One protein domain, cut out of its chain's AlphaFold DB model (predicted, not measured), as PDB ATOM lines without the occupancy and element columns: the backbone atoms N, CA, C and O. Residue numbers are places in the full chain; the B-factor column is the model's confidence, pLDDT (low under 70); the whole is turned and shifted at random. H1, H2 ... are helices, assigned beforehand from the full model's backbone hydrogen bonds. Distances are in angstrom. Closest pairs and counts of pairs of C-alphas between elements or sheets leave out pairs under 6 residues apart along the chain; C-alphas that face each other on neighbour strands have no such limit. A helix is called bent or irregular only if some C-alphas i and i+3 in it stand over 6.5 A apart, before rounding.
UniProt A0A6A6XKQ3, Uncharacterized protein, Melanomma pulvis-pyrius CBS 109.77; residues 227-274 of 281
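This is residues 227 to 274 of the 281 residues of an uncharacterized protein of Melanomma pulvis-pyrius CBS 109.77 (UniProt A0A6A6XKQ3). What shape do these atoms make? Three helices are set round a triangle with few contacts between them: H1 and H2 run side by side in opposite ways, and H3 passes slantwise by the end of that pair where H1 ends and H2 begins. The last turns of H3 reach on away from the pair, and Glu 227, where H1 begins, is at the other end of the whole. What is it built of, and how large is it? The printed part has 48 residues with three named helices, in the order H1, H2, H3, and no named strand; its class is all helix. It is compact, with a radius of gyration of the C-alphas of 10.2 A, and elongated, with spans of 30 by 19 by 17 A.

How does one of the two longest helices stand to the helix that follows it in the chain? H1, residues 227 to 239, and H2, residues 244 to 253, are close but not clearly touching, with 2 pairs of C-alphas within 8 A. Their closest C-alphas are those of Leu 232 and Phe 247, 7.4 A apart. They run opposite ways at a shallow tilt of 17 degrees, with their centres 12.2 A apart. Where does the third helix stand? H3, residues 260 to 272, is close to H1 but not clearly touching it; the closest C-alphas are those of Asp 239 and Lys 264, 7.0 A apart. The two run the same way at a steep tilt of 55 degrees, with 15.6 A from centre to centre. And how does H3 stand to H2? They are close but not clearly touching: the closest C-alphas, those of Val 246 and His 263, are 7.0 A apart. They run opposite ways at a steep tilt of 38 degrees, with their centres 14.7 A apart. What do the backbone N and O atoms show? In H1, H2 and H3 every pair of O i and N i+4 is within hydrogen-bond range.

Where are the two longest helices? H1 has 13 residues, Glu 227 to Asp 239; its first C-alpha is at (403.788, 296.654, 233.764), and from first to last C-alpha it measures 18.3 A. H3 also has 13 residues, Glu 260 to Arg 272, and measures 18.4 A; it ends with C-alpha 272 at (420.815, 316.550, 250.438). Where is the shorter one? H2 has 10 residues, Pro 244 to Glu 253, begins with C-alpha 244 at (416.668, 302.909, 246.096), and measures 14.2 A from first to last C-alpha. Is any helix bent? H1, H2 and H3 are not bent.

How far does the printed part reach? The two C-alphas farthest apart are those of Glu 227 and Asn 273, at 31.3 A, while the first and last printed C-alphas, those of Glu 227 and Gly 274, are 31.1 A apart. Is there a cut, and how long are the links? The printed part runs from 227 to 274 without a cut. The link from H1 to H2 is tight, with 4 residues between them, and the link from H2 to H3 is short, with 6. Where is the model less sure? The mean pLDDT of the printed part is 78.9, and seven residues are under 70: residue 227, residues 229 to 230, residue 233, residue 248, and residues 251 to 252. H1 and H2 each have a mean pLDDT of 74, and H3 has 86.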
ATOM      1  N   GLU A 227     404.549 295.566 233.150       69.69
ATOM      2  CA  GLU A 227     403.788 296.654 233.764       69.69
ATOM      3  C   GLU A 227     404.570 297.331 234.896       69.69
ATOM      4  O   GLU A 227     404.697 298.551 234.907       69.69
ATOM      5  N   LEU A 228     405.156 296.556 235.815       74.06
ATOM      6  CA  LEU A 228     405.965 297.117 236.898       74.06
ATOM      7  C   LEU A 228     407.243 297.784 236.372       74.06
ATOM      8  O   LEU A 228     407.655 298.824 236.881       74.06
ATOM      9  N   SER A 229     407.879 297.202 235.354       66.69
ATOM     10  CA  SER A 229     409.040 297.817 234.709       66.69
ATOM     11  C   SER A 229     408.677 299.172 234.103       66.69
ATOM     12  O   SER A 229     409.407 300.142 234.303       66.69
ATOM     13  N   ASP A 230     407.553 299.253 233.391       68.81
ATOM     14  CA  ASP A 230     407.071 300.484 232.763       68.81
ATOM     15  C   ASP A 230     406.715 301.536 233.824       68.81
ATOM     16  O   ASP A 230     407.063 302.708 233.678       68.81
ATOM     17  N   GLU A 231     406.096 301.120 234.935       77.31
ATOM     18  CA  GLU A 231     405.804 301.987 236.081       77.31
ATOM     19  C   GLU A 231     407.080 302.551 236.724       77.31
ATOM     20  O   GLU A 231     407.153 303.751 236.996       77.31
ATOM     21  N   LEU A 232     408.110 301.725 236.935       74.62
ATOM     22  CA  LEU A 232     409.393 302.156 237.503       74.62
ATOM     23  C   LEU A 232     410.148 303.105 236.564       74.62
ATOM     24  O   LEU A 232     410.753 304.076 237.025       74.62
ATOM     25  N   VAL A 233     410.089 302.864 235.252       68.25
ATOM     26  CA  VAL A 233     410.670 303.759 234.242       68.25
ATOM     27  C   VAL A 233     409.927 305.090 234.212       68.25
ATOM     28  O   VAL A 233     410.570 306.140 234.264       68.25
ATOM     29  N   ALA A 234     408.593 305.073 234.204       74.94
ATOM     30  CA  ALA A 234     407.780 306.284 234.261       74.94
ATOM     31  C   ALA A 234     408.053 307.086 235.543       74.94
ATOM     32  O   ALA A 234     408.195 308.308 235.489       74.94
ATOM     33  N   LEU A 235     408.195 306.400 236.681       78.62
ATOM     34  CA  LEU A 235     408.560 307.004 237.959       78.62
ATOM     35  C   LEU A 235     409.941 307.670 237.892       78.62
ATOM     36  O   LEU A 235     410.088 308.842 238.239       78.62
ATOM     37  N   CYS A 236     410.943 306.944 237.386       73.38
ATOM     38  CA  CYS A 236     412.304 307.446 237.230       73.38
ATOM     39  C   CYS A 236     412.368 308.664 236.293       73.38
ATOM     40  O   CYS A 236     413.106 309.608 236.565       73.38
ATOM     41  N   GLN A 237     411.608 308.659 235.197       72.50
ATOM     42  CA  GLN A 237     411.553 309.774 234.249       72.50
ATOM     43  C   GLN A 237     410.836 310.994 234.837       72.50
ATOM     44  O   GLN A 237     411.296 312.120 234.650       72.50
ATOM     45  N   ARG A 238     409.727 310.784 235.560       82.62
ATOM     46  CA  ARG A 238     408.942 311.859 236.181       82.62
ATOM     47  C   ARG A 238     409.758 312.640 237.207       82.62
ATOM     48  O   ARG A 238     409.688 313.868 237.226       82.62
ATOM     49  N   ASP A 239     410.505 311.930 238.047       81.88
ATOM     50  CA  ASP A 239     411.154 312.513 239.227       81.88
ATOM     51  C   ASP A 239     412.677 312.679 239.080       81.88
ATOM     52  O   ASP A 239     413.355 313.066 240.038       81.88
ATOM     53  N   ASP A 240     413.207 312.462 237.867       77.38
ATOM     54  CA  ASP A 240     414.640 312.548 237.539       77.38
ATOM     55  C   ASP A 240     415.486 311.630 238.441       77.38
ATOM     56  O   ASP A 240     416.459 312.038 239.083       77.38
ATOM     57  N   GLY A 241     415.042 310.377 238.535       73.56
ATOM     58  CA  GLY A 241     415.640 309.318 239.338       73.56
ATOM     59  C   GLY A 241     414.609 308.502 240.113       73.56
ATOM     60  O   GLY A 241     413.453 308.887 240.275       73.56
ATOM     61  N   ILE A 242     415.047 307.361 240.637       78.50
ATOM     62  CA  ILE A 242     414.262 306.524 241.542       78.50
ATOM     63  C   ILE A 242     414.999 306.381 242.872       78.50
ATOM     64  O   ILE A 242     416.220 306.252 242.895       78.50
ATOM     65  N   HIS A 243     414.271 306.462 243.992       82.56
ATOM     66  CA  HIS A 243     414.897 306.259 245.295       82.56
ATOM     67  C   HIS A 243     415.147 304.756 245.496       82.56
ATOM     68  O   HIS A 243     414.224 303.975 245.238       82.56
ATOM     69  N   PRO A 244     416.321 304.330 245.996       73.62
ATOM     70  CA  PRO A 244     416.668 302.909 246.096       73.62
ATOM     71  C   PRO A 244     415.650 302.104 246.907       73.62
ATOM     72  O   PRO A 244     415.184 301.062 246.459       73.62
ATOM     73  N   ALA A 245     415.188 302.641 248.042       74.19
ATOM     74  CA  ALA A 245     414.179 301.978 248.873       74.19
ATOM     75  C   ALA A 245     412.843 301.731 248.144       74.19
ATOM     76  O   ALA A 245     412.202 300.709 248.377       74.19
ATOM     77  N   VAL A 246     412.440 302.646 247.251       80.38
ATOM     78  CA  VAL A 246     411.213 302.503 246.452       80.38
ATOM     79  C   VAL A 246     411.398 301.412 245.406       80.38
ATOM     80  O   VAL A 246     410.528 300.562 245.251       80.38
ATOM     81  N   PHE A 247     412.552 301.388 244.730       75.56
ATOM     82  CA  PHE A 247     412.879 300.326 243.782       75.56
ATOM     83  C   PHE A 247     412.899 298.951 244.467       75.56
ATOM     84  O   PHE A 247     412.256 298.023 243.982       75.56
ATOM     85  N   HIS A 248     413.555 298.827 245.626       67.69
ATOM     86  CA  HIS A 248     413.625 297.565 246.373       67.69
ATOM     87  C   HIS A 248     412.253 297.052 246.780       67.69
ATOM     88  O   HIS A 248     411.900 295.927 246.427       67.69
ATOM     89  N   ARG A 249     411.444 297.889 247.441       76.56
ATOM     90  CA  ARG A 249     410.085 297.498 247.833       76.56
ATOM     91  C   ARG A 249     409.229 297.150 246.628       76.56
ATOM     92  O   ARG A 249     408.516 296.155 246.664       76.56
ATOM     93  N   ALA A 250     409.329 297.919 245.546       77.88
ATOM     94  CA  ALA A 250     408.537 297.665 244.355       77.88
ATOM     95  C   ALA A 250     408.850 296.305 243.726       77.88
ATOM     96  O   ALA A 250     407.937 295.583 243.325       77.88
ATOM     97  N   VAL A 251     410.128 295.934 243.678       66.19
ATOM     98  CA  VAL A 251     410.565 294.650 243.133       66.19
ATOM     99  C   VAL A 251     410.222 293.484 244.070       66.19
ATOM    100  O   VAL A 251     409.805 292.431 243.589       66.19
ATOM    101  N   GLU A 252     410.341 293.660 245.389       68.25
ATOM    102  CA  GLU A 252     409.945 292.645 246.379       68.25
ATOM    103  C   GLU A 252     408.428 292.406 246.403       68.25
ATOM    104  O   GLU A 252     407.968 291.263 246.432       68.25
ATOM    105  N   GLU A 253     407.635 293.479 246.372       77.50
ATOM    106  CA  GLU A 253     406.173 293.424 246.461       77.50
ATOM    107  C   GLU A 253     405.496 293.193 245.103       77.50
ATOM    108  O   GLU A 253     404.304 292.873 245.046       77.50
ATOM    109  N   GLY A 254     406.241 293.351 244.007       75.69
ATOM    110  CA  GLY A 254     405.726 293.264 242.644       75.69
ATOM    111  C   GLY A 254     404.806 294.427 242.251       75.69
ATOM    112  O   GLY A 254     404.008 294.265 241.331       75.69
ATOM    113  N   LYS A 255     404.887 295.570 242.942       85.75
ATOM    114  CA  LYS A 255     404.117 296.800 242.676       85.75
ATOM    115  C   LYS A 255     404.707 297.990 243.432       85.75
ATOM    116  O   LYS A 255     405.243 297.813 244.521       85.75
ATOM    117  N   ILE A 256     404.526 299.208 242.930       86.62
ATOM    118  CA  ILE A 256     404.892 300.423 243.673       86.62
ATOM    119  C   ILE A 256     403.801 300.720 244.714       86.62
ATOM    120  O   ILE A 256     402.648 300.973 244.365       86.62
ATOM    121  N   THR A 257     404.145 300.674 246.001       88.19
ATOM    122  CA  THR A 257     403.227 301.002 247.114       88.19
ATOM    123  C   THR A 257     403.471 302.372 247.731       88.19
ATOM    124  O   THR A 257     402.614 302.882 248.455       88.19
ATOM    125  N   ASP A 258     404.610 302.981 247.420       88.12
ATOM    126  CA  ASP A 258     405.001 304.291 247.917       88.12
ATOM    127  C   ASP A 258     404.218 305.418 247.235       88.12
ATOM    128  O   ASP A 258     403.932 305.375 246.035       88.12
ATOM    129  N   THR A 259     403.877 306.456 248.001       89.62
ATOM    130  CA  THR A 259     403.205 307.632 247.440       89.62
ATOM    131  C   THR A 259     404.187 308.492 246.644       89.62
ATOM    132  O   THR A 259     405.389 308.526 246.918       89.62
ATOM    133  N   GLU A 260     403.669 309.245 245.670       89.25
ATOM    134  CA  GLU A 260     404.464 310.225 244.921       89.25
ATOM    135  C   GLU A 260     405.122 311.262 245.847       89.25
ATOM    136  O   GLU A 260     406.260 311.669 245.622       89.25
ATOM    137  N   GLU A 261     404.428 311.676 246.908       88.00
ATOM    138  CA  GLU A 261     404.944 312.651 247.868       88.00
ATOM    139  C   GLU A 261     406.083 312.072 248.717       88.00
ATOM    140  O   GLU A 261     407.086 312.755 248.940       88.00
ATOM    141  N   ASP A 262     405.965 310.811 249.143       87.56
ATOM    142  CA  ASP A 262     407.014 310.121 249.896       87.56
ATOM    143  C   ASP A 262     408.257 309.891 249.031       87.56
ATOM    144  O   ASP A 262     409.366 310.226 249.454       87.56
ATOM    145  N   HIS A 263     408.085 309.422 247.791       90.25
ATOM    146  CA  HIS A 263     409.197 309.211 246.860       90.25
ATOM    147  C   HIS A 263     409.949 310.513 246.548       90.25
ATOM    148  O   HIS A 263     411.179 310.550 246.636       90.25
ATOM    149  N   LYS A 264     409.229 311.612 246.286       88.56
ATOM    150  CA  LYS A 264     409.836 312.938 246.077       88.56
ATOM    151  C   LYS A 264     410.573 313.445 247.314       88.56
ATOM    152  O   LYS A 264     411.654 314.026 247.182       88.56
ATOM    153  N   ARG A 265     410.013 313.235 248.512       89.38
ATOM    154  CA  ARG A 265     410.671 313.596 249.778       89.38
ATOM    155  C   ARG A 265     411.990 312.840 249.935       89.38
ATOM    156  O   ARG A 265     413.011 313.476 250.192       89.38
ATOM    157  N   TRP A 266     411.991 311.530 249.714       86.69
ATOM    158  CA  TRP A 266     413.191 310.704 249.844       86.69
ATOM    159  C   TRP A 266     414.256 311.033 248.795       86.69
ATOM    160  O   TRP A 266     415.430 311.159 249.132       86.69
ATOM    161  N   LEU A 267     413.878 311.309 247.541       83.19
ATOM    162  CA  LEU A 267     414.828 311.797 246.531       83.19
ATOM    163  C   LEU A 267     415.487 313.127 246.928       83.19
ATOM    164  O   LEU A 267     416.681 313.325 246.691       83.19
ATOM    165  N   LEU A 268     414.735 314.049 247.537       84.31
ATOM    166  CA  LEU A 268     415.286 315.306 248.050       84.31
ATOM    167  C   LEU A 268     416.263 315.074 249.209       84.31
ATOM    168  O   LEU A 268     417.289 315.752 249.284       84.31
ATOM    169  N   GLU A 269     415.966 314.130 250.098       83.69
ATOM    170  CA  GLU A 269     416.851 313.747 251.202       83.69
ATOM    171  C   GLU A 269     418.122 313.059 250.700       83.69
ATOM    172  O   GLU A 269     419.219 313.431 251.120       83.69
ATOM    173  N   LEU A 270     418.003 312.153 249.731       78.00
ATOM    174  CA  LEU A 270     419.131 311.511 249.064       78.00
ATOM    175  C   LEU A 270     420.043 312.556 248.402       78.00
ATOM    176  O   LEU A 270     421.256 312.542 248.610       78.00
ATOM    177  N   LYS A 271     419.464 313.534 247.687       81.06
ATOM    178  CA  LYS A 271     420.205 314.667 247.100       81.06
ATOM    179  C   LYS A 271     420.897 315.519 248.174       81.06
ATOM    180  O   LYS A 271     422.059 315.885 248.002       81.06
ATOM    181  N   ARG A 272     420.228 315.812 249.298       81.88
ATOM    182  CA  ARG A 272     420.815 316.550 250.438       81.88
ATOM    183  C   ARG A 272     421.982 315.809 251.088       81.88
ATOM    184  O   ARG A 272     422.931 316.457 251.519       81.88
ATOM    185  N   ASN A 273     421.925 314.483 251.112       75.69
ATOM    186  CA  ASN A 273     422.951 313.620 251.695       75.69
ATOM    187  C   ASN A 273     424.058 313.241 250.698       75.69
ATOM    188  O   ASN A 273     424.837 312.328 250.961       75.69
ATOM    189  N   GLY A 274     424.142 313.924 249.551       72.88
ATOM    190  CA  GLY A 274     425.179 313.675 248.551       72.88
ATOM    191  C   GLY A 274     425.044 312.332 247.832       72.88
ATOM    192  O   GLY A 274     426.045 311.804 247.364       72.88
TER     193      GLY A 274